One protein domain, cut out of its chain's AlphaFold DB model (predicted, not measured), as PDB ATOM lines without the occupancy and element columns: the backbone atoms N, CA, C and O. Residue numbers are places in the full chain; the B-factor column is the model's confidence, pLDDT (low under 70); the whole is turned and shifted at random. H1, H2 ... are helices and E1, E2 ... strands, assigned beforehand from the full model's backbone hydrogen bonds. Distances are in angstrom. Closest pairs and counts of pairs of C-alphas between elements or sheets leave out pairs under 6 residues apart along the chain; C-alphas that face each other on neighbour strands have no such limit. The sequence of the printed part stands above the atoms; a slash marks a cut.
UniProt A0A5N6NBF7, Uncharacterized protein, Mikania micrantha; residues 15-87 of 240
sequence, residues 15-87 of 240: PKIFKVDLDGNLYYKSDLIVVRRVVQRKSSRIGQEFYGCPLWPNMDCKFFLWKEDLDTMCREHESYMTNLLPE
ATOM      1  N   PRO A  15      16.921  -6.786  -8.416       64.56
ATOM      2  CA  PRO A  15      17.280  -5.910  -9.519       64.56
ATOM      3  C   PRO A  15      17.203  -6.741 -10.800       64.56
ATOM      4  O   PRO A  15      17.843  -7.783 -10.915       64.56
ATOM      5  N   LYS A  16      16.373  -6.311 -11.757       68.56
ATOM      6  CA  LYS A  16      16.264  -6.972 -13.062       68.56
ATOM      7  C   LYS A  16      17.579  -6.763 -13.814       68.56
ATOM      8  O   LYS A  16      17.738  -5.773 -14.524       68.56
ATOM      9  N   ILE A  17      18.537  -7.656 -13.596       72.00
ATOM     10  CA  ILE A  17      19.703  -7.823 -14.458       72.00
ATOM     11  C   ILE A  17      19.199  -8.587 -15.672       72.00
ATOM     12  O   ILE A  17      18.588  -9.644 -15.534       72.00
ATOM     13  N   PHE A  18      19.391  -8.017 -16.855       69.81
ATOM     14  CA  PHE A  18      18.800  -8.572 -18.071       69.81
ATOM     15  C   PHE A  18      19.748  -9.528 -18.783       69.81
ATOM     16  O   PHE A  18      19.294 -10.482 -19.410       69.81
ATOM     17  N   LYS A  19      21.058  -9.264 -18.712       84.31
ATOM     18  CA  LYS A  19      22.061 -10.025 -19.451       84.31
ATOM     19  C   LYS A  19      23.455  -9.836 -18.857       84.31
ATOM     20  O   LYS A  19      23.808  -8.730 -18.442       84.31
ATOM     21  N   VAL A  20      24.231 -10.914 -18.884       81.81
ATOM     22  CA  VAL A  20      25.686 -10.927 -18.700       81.81
ATOM     23  C   VAL A  20      26.283 -11.442 -20.008       81.81
ATOM     24  O   VAL A  20      25.780 -12.433 -20.543       81.81
ATOM     25  N   ASP A  21      27.272 -10.757 -20.576       79.62
ATOM     26  CA  ASP A  21      27.967 -11.254 -21.772       79.62
ATOM     27  C   ASP A  21      29.154 -12.175 -21.428       79.62
ATOM     28  O   ASP A  21      29.494 -12.389 -20.264       79.62
ATOM     29  N   LEU A  22      29.778 -12.743 -22.466       72.12
ATOM     30  CA  LEU A  22      30.951 -13.618 -22.339       72.12
ATOM     31  C   LEU A  22      32.204 -12.877 -21.836       72.12
ATOM     32  O   LEU A  22      33.136 -13.514 -21.342       72.12
ATOM     33  N   ASP A  23      32.216 -11.550 -21.951       73.50
ATOM     34  CA  ASP A  23      33.300 -10.677 -21.502       73.50
ATOM     35  C   ASP A  23      33.131 -10.250 -20.031       73.50
ATOM     36  O   ASP A  23      34.012  -9.600 -19.461       73.50
ATOM     37  N   GLY A  24      32.025 -10.650 -19.394       77.88
ATOM     38  CA  GLY A  24      31.697 -10.321 -18.010       77.88
ATOM     39  C   GLY A  24      31.068  -8.937 -17.834       77.88
ATOM     40  O   GLY A  24      30.984  -8.443 -16.707       77.88
ATOM     41  N   ASN A  25      30.620  -8.293 -18.914       85.19
ATOM     42  CA  ASN A  25      29.857  -7.058 -18.835       85.19
ATOM     43  C   ASN A  25      28.403  -7.350 -18.470       85.19
ATOM     44  O   ASN A  25      27.774  -8.307 -18.928       85.19
ATOM     45  N   LEU A  26      27.858  -6.460 -17.652       87.38
ATOM     46  CA  LEU A  26      26.489  -6.504 -17.167       87.38
ATOM     47  C   LEU A  26      25.660  -5.457 -17.911       87.38
ATOM     48  O   LEU A  26      26.105  -4.322 -18.094       87.38
ATOM     49  N   TYR A  27      24.439  -5.821 -18.289       87.12
ATOM     50  CA  TYR A  27      23.547  -4.936 -19.033       87.12
ATOM     51  C   TYR A  27      22.288  -4.613 -18.221       87.12
ATOM     52  O   TYR A  27      21.623  -5.500 -17.670       87.12
ATOM     53  N   TYR A  28      21.951  -3.323 -18.170       82.81
ATOM     54  CA  TYR A  28      20.735  -2.794 -17.559       82.81
ATOM     55  C   TYR A  28      19.814  -2.194 -18.620       82.81
ATOM     56  O   TYR A  28      20.201  -1.248 -19.303       82.81
ATOM     57  N   LYS A  29      18.570  -2.694 -18.711       78.31
ATOM     58  CA  LYS A  29      17.657  -2.442 -19.847       78.31
ATOM     59  C   LYS A  29      18.345  -2.770 -21.188       78.31
ATOM     60  O   LYS A  29      19.517  -3.120 -21.207       78.31
ATOM     61  N   SER A  30      17.598  -2.787 -22.287       65.00
ATOM     62  CA  SER A  30      18.062  -3.288 -23.587       65.00
ATOM     63  C   SER A  30      19.280  -2.511 -24.114       65.00
ATOM     64  O   SER A  30      19.110  -1.556 -24.852       65.00
ATOM     65  N   ASP A  31      20.485  -2.928 -23.707       78.56
ATOM     66  CA  ASP A  31      21.805  -2.595 -24.271       78.56
ATOM     67  C   ASP A  31      22.671  -1.546 -23.543       78.56
ATOM     68  O   ASP A  31      23.739  -1.192 -24.039       78.56
ATOM     69  N   LEU A  32      22.316  -1.095 -22.332       85.75
ATOM     70  CA  LEU A  32      23.222  -0.222 -21.565       85.75
ATOM     71  C   LEU A  32      24.150  -1.027 -20.655       85.75
ATOM     72  O   LEU A  32      23.706  -1.642 -19.685       85.75
ATOM     73  N   ILE A  33      25.454  -0.953 -20.933       88.25
ATOM     74  CA  ILE A  33      26.496  -1.506 -20.064       88.25
ATOM     75  C   ILE A  33      26.509  -0.722 -18.750       88.25
ATOM     76  O   ILE A  33      26.633   0.507 -18.735       88.25
ATOM     77  N   VAL A  34      26.376  -1.429 -17.631       92.00
ATOM     78  CA  VAL A  34      26.458  -0.809 -16.304       92.00
ATOM     79  C   VAL A  34      27.912  -0.525 -15.949       92.00
ATOM     80  O   VAL A  34      28.826  -1.263 -16.308       92.00
ATOM     81  N   VAL A  35      28.133   0.554 -15.206       91.94
ATOM     82  CA  VAL A  35      29.474   1.014 -14.842       91.94
ATOM     83  C   VAL A  35      29.744   0.672 -13.386       91.94
ATOM     84  O   VAL A  35      28.960   1.037 -12.505       91.94
ATOM     85  N   ARG A  36      30.873   0.007 -13.127       93.00
ATOM     86  CA  ARG A  36      31.385  -0.241 -11.775       93.00
ATOM     87  C   ARG A  36      31.972   1.047 -11.206       93.00
ATOM     88  O   ARG A  36      32.769   1.719 -11.860       93.00
ATOM     89  N   ARG A  37      31.582   1.400  -9.987       92.69
ATOM     90  CA  ARG A  37      32.036   2.603  -9.288       92.69
ATOM     91  C   ARG A  37      32.422   2.271  -7.849       92.69
ATOM     92  O   ARG A  37      31.861   1.351  -7.263       92.69
ATOM     93  N   VAL A  38      33.353   3.038  -7.284       94.50
ATOM     94  CA  VAL A  38      33.773   2.922  -5.873       94.50
ATOM     95  C   VAL A  38      33.217   4.091  -5.077       94.50
ATOM     96  O   VAL A  38      33.334   5.244  -5.499       94.50
ATOM     97  N   VAL A  39      32.646   3.805  -3.911       93.38
ATOM     98  CA  VAL A  39      32.159   4.818  -2.972       93.38
ATOM     99  C   VAL A  39      33.340   5.565  -2.359       93.38
ATOM    100  O   VAL A  39      34.160   4.973  -1.661       93.38
ATOM    101  N   GLN A  40      33.429   6.877  -2.591       87.50
ATOM    102  CA  GLN A  40      34.630   7.625  -2.220       87.50
ATOM    103  C   GLN A  40      34.589   8.301  -0.844       87.50
ATOM    104  O   GLN A  40      35.631   8.363  -0.197       87.50
ATOM    105  N   ARG A  41      33.463   8.878  -0.385       86.19
ATOM    106  CA  ARG A  41      33.452   9.686   0.860       86.19
ATOM    107  C   ARG A  41      32.120   9.661   1.615       86.19
ATOM    108  O   ARG A  41      31.062   9.582   1.004       86.19
ATOM    109  N   LYS A  42      32.218   9.844   2.943       80.31
ATOM    110  CA  LYS A  42      31.126  10.108   3.907       80.31
ATOM    111  C   LYS A  42      29.988   9.075   3.934       80.31
ATOM    112  O   LYS A  42      28.832   9.437   4.118       80.31
ATOM    113  N   SER A  43      30.306   7.793   3.799       85.81
ATOM    114  CA  SER A  43      29.357   6.715   4.082       85.81
ATOM    115  C   SER A  43      29.998   5.672   4.997       85.81
ATOM    116  O   SER A  43      31.218   5.594   5.104       85.81
ATOM    117  N   SER A  44      29.186   4.834   5.637       91.50
ATOM    118  CA  SER A  44      29.673   3.638   6.342       91.50
ATOM    119  C   SER A  44      30.257   2.578   5.396       91.50
ATOM    120  O   SER A  44      30.842   1.602   5.847       91.50
ATOM    121  N   ARG A  45      30.096   2.772   4.082       89.88
ATOM    122  CA  ARG A  45      30.460   1.849   3.002       89.88
ATOM    123  C   ARG A  45      31.550   2.426   2.092       89.88
ATOM    124  O   ARG A  45      31.591   2.131   0.902       89.88
ATOM    125  N   ILE A  46      32.403   3.307   2.613       93.69
ATOM    126  CA  ILE A  46      33.538   3.852   1.853       93.69
ATOM    127  C   ILE A  46      34.420   2.700   1.364       93.69
ATOM    128  O   ILE A  46      34.685   1.755   2.101       93.69
ATOM    129  N   GLY A  47      34.858   2.782   0.108       93.50
ATOM    130  CA  GLY A  47      35.656   1.745  -0.540       93.50
ATOM    131  C   GLY A  47      34.844   0.579  -1.105       93.50
ATOM    132  O   GLY A  47      35.391  -0.181  -1.898       93.50
ATOM    133  N   GLN A  48      33.553   0.453  -0.771       94.38
ATOM    134  CA  GLN A  48      32.694  -0.551  -1.400       94.38
ATOM    135  C   GLN A  48      32.384  -0.182  -2.848       94.38
ATOM    136  O   GLN A  48      32.386   0.989  -3.247       94.38
ATOM    137  N   GLU A  49      32.105  -1.213  -3.635       95.12
ATOM    138  CA  GLU A  49      31.889  -1.105  -5.066       95.12
ATOM    139  C   GLU A  49      30.444  -1.399  -5.420       95.12
ATOM    140  O   GLU A  49      29.809  -2.293  -4.867       95.12
ATOM    141  N   PHE A  50      29.929  -0.668  -6.395       93.81
ATOM    142  CA  PHE A  50      28.582  -0.878  -6.895       93.81
ATOM    143  C   PHE A  50      28.534  -0.694  -8.406       93.81
ATOM    144  O   PHE A  50      29.350   0.014  -9.001       93.81
ATOM    145  N   TYR A  51      27.545  -1.320  -9.023       92.88
ATOM    146  CA  TYR A  51      27.173  -1.103 -10.406       92.88
ATOM    147  C   TYR A  51      26.073  -0.055 -10.457       92.88
ATOM    148  O   TYR A  51      25.052  -0.147  -9.772       92.88
ATOM    149  N   GLY A  52      26.299   0.957 -11.279       91.50
ATOM    150  CA  GLY A  52      25.352   2.030 -11.512       91.50
ATOM    151  C   GLY A  52      25.167   2.286 -12.996       91.50
ATOM    152  O   GLY A  52      25.921   1.812 -13.847       91.50
ATOM    153  N   CYS A  53      24.153   3.079 -13.303       90.62
ATOM    154  CA  CYS A  53      23.908   3.525 -14.664       90.62
ATOM    155  C   CYS A  53      25.113   4.310 -15.225       90.62
ATOM    156  O   CYS A  53      25.689   5.141 -14.504       90.62
ATOM    157  N   PRO A  54      25.489   4.119 -16.504       88.81
ATOM    158  CA  PRO A  54      26.551   4.909 -17.130       88.81
ATOM    159  C   PRO A  54      26.222   6.407 -17.127       88.81
ATOM    160  O   PRO A  54      27.100   7.231 -16.899       88.81
ATOM    161  N   LEU A  55      24.939   6.747 -17.275       87.56
ATOM    162  CA  LEU A  55      24.442   8.125 -17.349       87.56
ATOM    163  C   LEU A  55      24.266   8.807 -15.978       87.56
ATOM    164  O   LEU A  55      23.766   9.926 -15.899       87.56
ATOM    165  N   TRP A  56      24.653   8.147 -14.886       82.19
ATOM    166  CA  TRP A  56      24.588   8.721 -13.541       82.19
ATOM    167  C   TRP A  56      25.692   9.785 -13.343       82.19
ATOM    168  O   TRP A  56      26.847   9.505 -13.697       82.19
ATOM    169  N   PRO A  57      25.412  10.970 -12.753       78.19
ATOM    170  CA  PRO A  57      24.193  11.359 -12.024       78.19
ATOM    171  C   PRO A  57      23.152  12.137 -12.848       78.19
ATOM    172  O   PRO A  57      22.119  12.517 -12.310       78.19
ATOM    173  N   ASN A  58      23.418  12.405 -14.126       77.88
ATOM    174  CA  ASN A  58      22.691  13.417 -14.901       77.88
ATOM    175  C   ASN A  58      21.291  12.978 -15.372       77.88
ATOM    176  O   ASN A  58      20.532  13.810 -15.853       77.88
ATOM    177  N   MET A  59      20.959  11.690 -15.269       75.12
ATOM    178  CA  MET A  59      19.686  11.119 -15.717       75.12
ATOM    179  C   MET A  59      18.977  10.404 -14.563       75.12
ATOM    180  O   MET A  59      19.643   9.803 -13.718       75.12
ATOM    181  N   ASP A  60      17.639  10.349 -14.606       77.12
ATOM    182  CA  ASP A  60      16.743   9.649 -13.654       77.12
ATOM    183  C   ASP A  60      16.872   8.107 -13.679       77.12
ATOM    184  O   ASP A  60      15.933   7.344 -13.425       77.12
ATOM    185  N   CYS A  61      18.052   7.604 -14.017       83.25
ATOM    186  CA  CYS A  61      18.362   6.197 -14.073       83.25
ATOM    187  C   CYS A  61      18.572   5.654 -12.652       83.25
ATOM    188  O   CYS A  61      19.628   5.826 -12.047       83.25
ATOM    189  N   LYS A  62      17.555   4.963 -12.129       84.19
ATOM    190  CA  LYS A  62      17.526   4.403 -10.764       84.19
ATOM    191  C   LYS A  62      18.184   3.022 -10.639       84.19
ATOM    192  O   LYS A  62      17.892   2.292  -9.696       84.19
ATOM    193  N   PHE A  63      19.011   2.620 -11.607       87.69
ATOM    194  CA  PHE A  63      19.727   1.352 -11.500       87.69
ATOM    195  C   PHE A  63      20.876   1.473 -10.509       87.69
ATOM    196  O   PHE A  63      21.767   2.309 -10.674       87.69
ATOM    197  N   PHE A  64      20.846   0.601  -9.512       89.06
ATOM    198  CA  PHE A  64      21.852   0.503  -8.478       89.06
ATOM    199  C   PHE A  64      21.921  -0.947  -8.001       89.06
ATOM    200  O   PHE A  64      20.885  -1.548  -7.709       89.06
ATOM    201  N   LEU A  65      23.131  -1.496  -7.924       91.31
ATOM    202  CA  LEU A  65      23.380  -2.838  -7.418       91.31
ATOM    203  C   LEU A  65      24.739  -2.895  -6.725       91.31
ATOM    204  O   LEU A  65      25.749  -2.564  -7.341       91.31
ATOM    205  N   TRP A  66      24.782  -3.333  -5.469       93.50
ATOM    206  CA  TRP A  66      26.055  -3.587  -4.797       93.50
ATOM    207  C   TRP A  66      26.788  -4.749  -5.452       93.50
ATOM    208  O   TRP A  66      26.174  -5.728  -5.884       93.50
ATOM    209  N   LYS A  67      28.115  -4.650  -5.517       92.25
ATOM    210  CA  LYS A  67      28.925  -5.736  -6.061       92.25
ATOM    211  C   LYS A  67      28.806  -6.999  -5.211       92.25
ATOM    212  O   LYS A  67      28.721  -8.084  -5.770       92.25
ATOM    213  N   GLU A  68      28.729  -6.863  -3.890       91.38
ATOM    214  CA  GLU A  68      28.600  -8.004  -2.983       91.38
ATOM    215  C   GLU A  68      27.304  -8.795  -3.228       91.38
ATOM    216  O   GLU A  68      27.308 -10.028  -3.181       91.38
ATOM    217  N   ASP A  69      26.209  -8.097  -3.536       89.50
ATOM    218  CA  ASP A  69      24.918  -8.717  -3.848       89.50
ATOM    219  C   ASP A  69      24.996  -9.483  -5.177       89.50
ATOM    220  O   ASP A  69      24.521 -10.614  -5.277       89.50
ATOM    221  N   LEU A  70      25.658  -8.906  -6.187       86.44
ATOM    222  CA  LEU A  70      25.912  -9.586  -7.457       86.44
ATOM    223  C   LEU A  70      26.777 -10.837  -7.270       86.44
ATOM    224  O   LEU A  70      26.414 -11.901  -7.760       86.44
ATOM    225  N   ASP A  71      27.889 -10.728  -6.545       85.50
ATOM    226  CA  ASP A  71      28.790 -11.855  -6.284       85.50
ATOM    227  C   ASP A  71      28.070 -12.982  -5.523       85.50
ATOM    228  O   ASP A  71      28.386 -14.162  -5.677       85.50
ATOM    229  N   THR A  72      27.087 -12.637  -4.691       87.06
ATOM    230  CA  THR A  72      26.248 -13.609  -3.978       87.06
ATOM    231  C   THR A  72      25.268 -14.298  -4.926       87.06
ATOM    232  O   THR A  72      25.258 -15.526  -4.971       87.06
ATOM    233  N   MET A  73      24.558 -13.543  -5.775       81.44
ATOM    234  CA  MET A  73      23.691 -14.113  -6.818       81.44
ATOM    235  C   MET A  73      24.467 -15.020  -7.784       81.44
ATOM    236  O   MET A  73      23.991 -16.093  -8.150       81.44
ATOM    237  N   CYS A  74      25.684 -14.624  -8.172       79.56
ATOM    238  CA  CYS A  74      26.549 -15.429  -9.029       79.56
ATOM    239  C   CYS A  74      26.958 -16.739  -8.349       79.56
ATOM    240  O   CYS A  74      26.864 -17.790  -8.973       79.56
ATOM    241  N   ARG A  75      27.353 -16.708  -7.070       82.00
ATOM    242  CA  ARG A  75      27.718 -17.922  -6.315       82.00
ATOM    243  C   ARG A  75      26.544 -18.880  -6.138       82.00
ATOM    244  O   ARG A  75      26.717 -20.089  -6.277       82.00
ATOM    245  N   GLU A  76      25.355 -18.356  -5.855       79.00
ATOM    246  CA  GLU A  76      24.135 -19.161  -5.743       79.00
ATOM    247  C   GLU A  76      23.769 -19.806  -7.083       79.00
ATOM    248  O   GLU A  76      23.481 -21.003  -7.142       79.00
ATOM    249  N   HIS A  77      23.856 -19.042  -8.173       74.75
ATOM    250  CA  HIS A  77      23.599 -19.552  -9.515       74.75
ATOM    251  C   HIS A  77      24.646 -20.583  -9.956       74.75
ATOM    252  O   HIS A  77      24.290 -21.610 -10.528       74.75
ATOM    253  N   GLU A  78      25.929 -20.351  -9.666       71.94
ATOM    254  CA  GLU A  78      26.994 -21.327  -9.902       71.94
ATOM    255  C   GLU A  78      26.737 -22.614  -9.123       71.94
ATOM    256  O   GLU A  78      26.825 -23.692  -9.702       71.94
ATOM    257  N   SER A  79      26.357 -22.528  -7.846       77.25
ATOM    258  CA  SER A  79      26.019 -23.704  -7.040       77.25
ATOM    259  C   SER A  79      24.838 -24.479  -7.633       77.25
ATOM    260  O   SER A  79      24.918 -25.697  -7.796       77.25
ATOM    261  N   TYR A  80      23.776 -23.780  -8.041       71.50
ATOM    262  CA  TYR A  80      22.606 -24.385  -8.675       71.50
ATOM    263  C   TYR A  80      22.944 -25.056 -10.017       71.50
ATOM    264  O   TYR A  80      22.573 -26.208 -10.246       71.50
ATOM    265  N   MET A  81      23.710 -24.380 -10.878       60.72
ATOM    266  CA  MET A  81      24.168 -24.936 -12.155       60.72
ATOM    267  C   MET A  81      25.120 -26.118 -11.956       60.72
ATOM    268  O   MET A  81      25.020 -27.108 -12.671       60.72
ATOM    269  N   THR A  82      26.005 -26.063 -10.959       64.62
ATOM    270  CA  THR A  82      26.948 -27.155 -10.661       64.62
ATOM    271  C   THR A  82      26.212 -28.419 -10.209       64.62
ATOM    272  O   THR A  82      26.597 -29.520 -10.593       64.62
ATOM    273  N   ASN A  83      25.109 -28.271  -9.469       63.31
ATOM    274  CA  ASN A  83      24.286 -29.397  -9.022       63.31
ATOM    275  C   ASN A  83      23.425 -30.009 -10.141       63.31
ATOM    276  O   ASN A  83      23.101 -31.192 -10.079       63.31
ATOM    277  N   LEU A  84      23.070 -29.234 -11.171       61.06
ATOM    278  CA  LEU A  84      22.292 -29.716 -12.321       61.06
ATOM    279  C   LEU A  84      23.149 -30.255 -13.475       61.06
ATOM    280  O   LEU A  84      22.631 -30.968 -14.332       61.06
ATOM    281  N   LEU A  85      24.441 -29.921 -13.519       53.81
ATOM    282  CA  LEU A  85      25.339 -30.257 -14.626       53.81
ATOM    283  C   LEU A  85      26.619 -31.064 -14.269       53.81
ATOM    284  O   LEU A  85      27.649 -30.830 -14.913       53.81
ATOM    285  N   PRO A  86      26.629 -32.052 -13.342       54.41
ATOM    286  CA  PRO A  86      27.843 -32.838 -13.073       54.41
ATOM    287  C   PRO A  86      28.429 -33.547 -14.311       54.41
ATOM    288  O   PRO A  86      29.644 -33.711 -14.410       54.41
ATOM    289  N   GLU A  87      27.601 -33.923 -15.294       57.03
ATOM    290  CA  GLU A  87      28.058 -34.651 -16.491       57.03
ATOM    291  C   GLU A  87      28.446 -33.758 -17.685       57.03
ATOM    292  O   GLU A  87      29.175 -34.197 -18.576       57.03
TER     293      GLU A  87
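This is residues 15 to 87 of the 240 residues of an uncharacterized protein of Mikania micrantha (UniProt A0A5N6NBF7). A small body of strands and loops has one long helix, H1, as an arm: residues 71 to 87 stick out free, and 71 to 84 of these belong to H1. The body holds a three-stranded antiparallel meander, each strand the antiparallel neighbour of the one before, in the order E2, E3, E4, while E1 with short pairings before and after it makes a second small piece of the body. The printed part has 73 residues, with four named strands and then one named helix along the chain; under half of the residues, 33, are in named elements, and the class is mixed, helices and strands. The whole is loose, with a radius of gyration of the C-alphas of 14.5 A, and elongated, spanning 47 by 31 by 19 A.

Start at Pro 15 and go on to E1, residues 26 to 28, which begins at C-alpha 26 at (26.489, -6.504, -17.167) and is 6.9 A long. Next comes E2, residues 35 to 39, the longest strand by residues, 12.8 A from first to last C-alpha. E3 follows as residues 49 to 52, 9.7 A long, and E4 as residues 64 to 66, 6.9 A long. Find C-alpha 67 at (28.925, -5.736, -6.061); from there H1, residues 67 to 84, runs 25.7 A to C-alpha 84 at (22.292, -29.716, -12.321).

Look first at the sheet, where E3 is the inner strand and E2 and E4 are the edge strands. E2 and E3 form a hairpin, antiparallel at 135 degrees, with N 37 and O 50 within hydrogen-bond range at 2.8 A. E3 and E4 form another hairpin, antiparallel at 159 degrees, with N 51 and O 65 within range at 2.8 A. H1 is on this sheet but only grazes it, with residues 67 to 70; its closest C-alphas to E3 are those of Phe 50 and Lys 67, 4.9 A apart. In H1 every O i to N i+4 pair is within hydrogen-bond range. E1 pairs with no named strand, but residues 26 to 27 of E1 pair antiparallel with residues 19 to 20, and residues 27 to 28 with residues 32 to 33. E1 and E2 are only just apart, closest 8.4 A.

The two C-alphas farthest apart are those of Lys 42 and Glu 87, 49.3 A. Without the free stretch, the body spans 33 by 24 by 18 A. The printed part has no cut; the link from E3 to E4, 11 residues, is long, and that from E4 to H1 is tight. The mean pLDDT of the printed part is 81.7; look for values under 70 at residues 15 to 16, 18, 30 and 81 to 87.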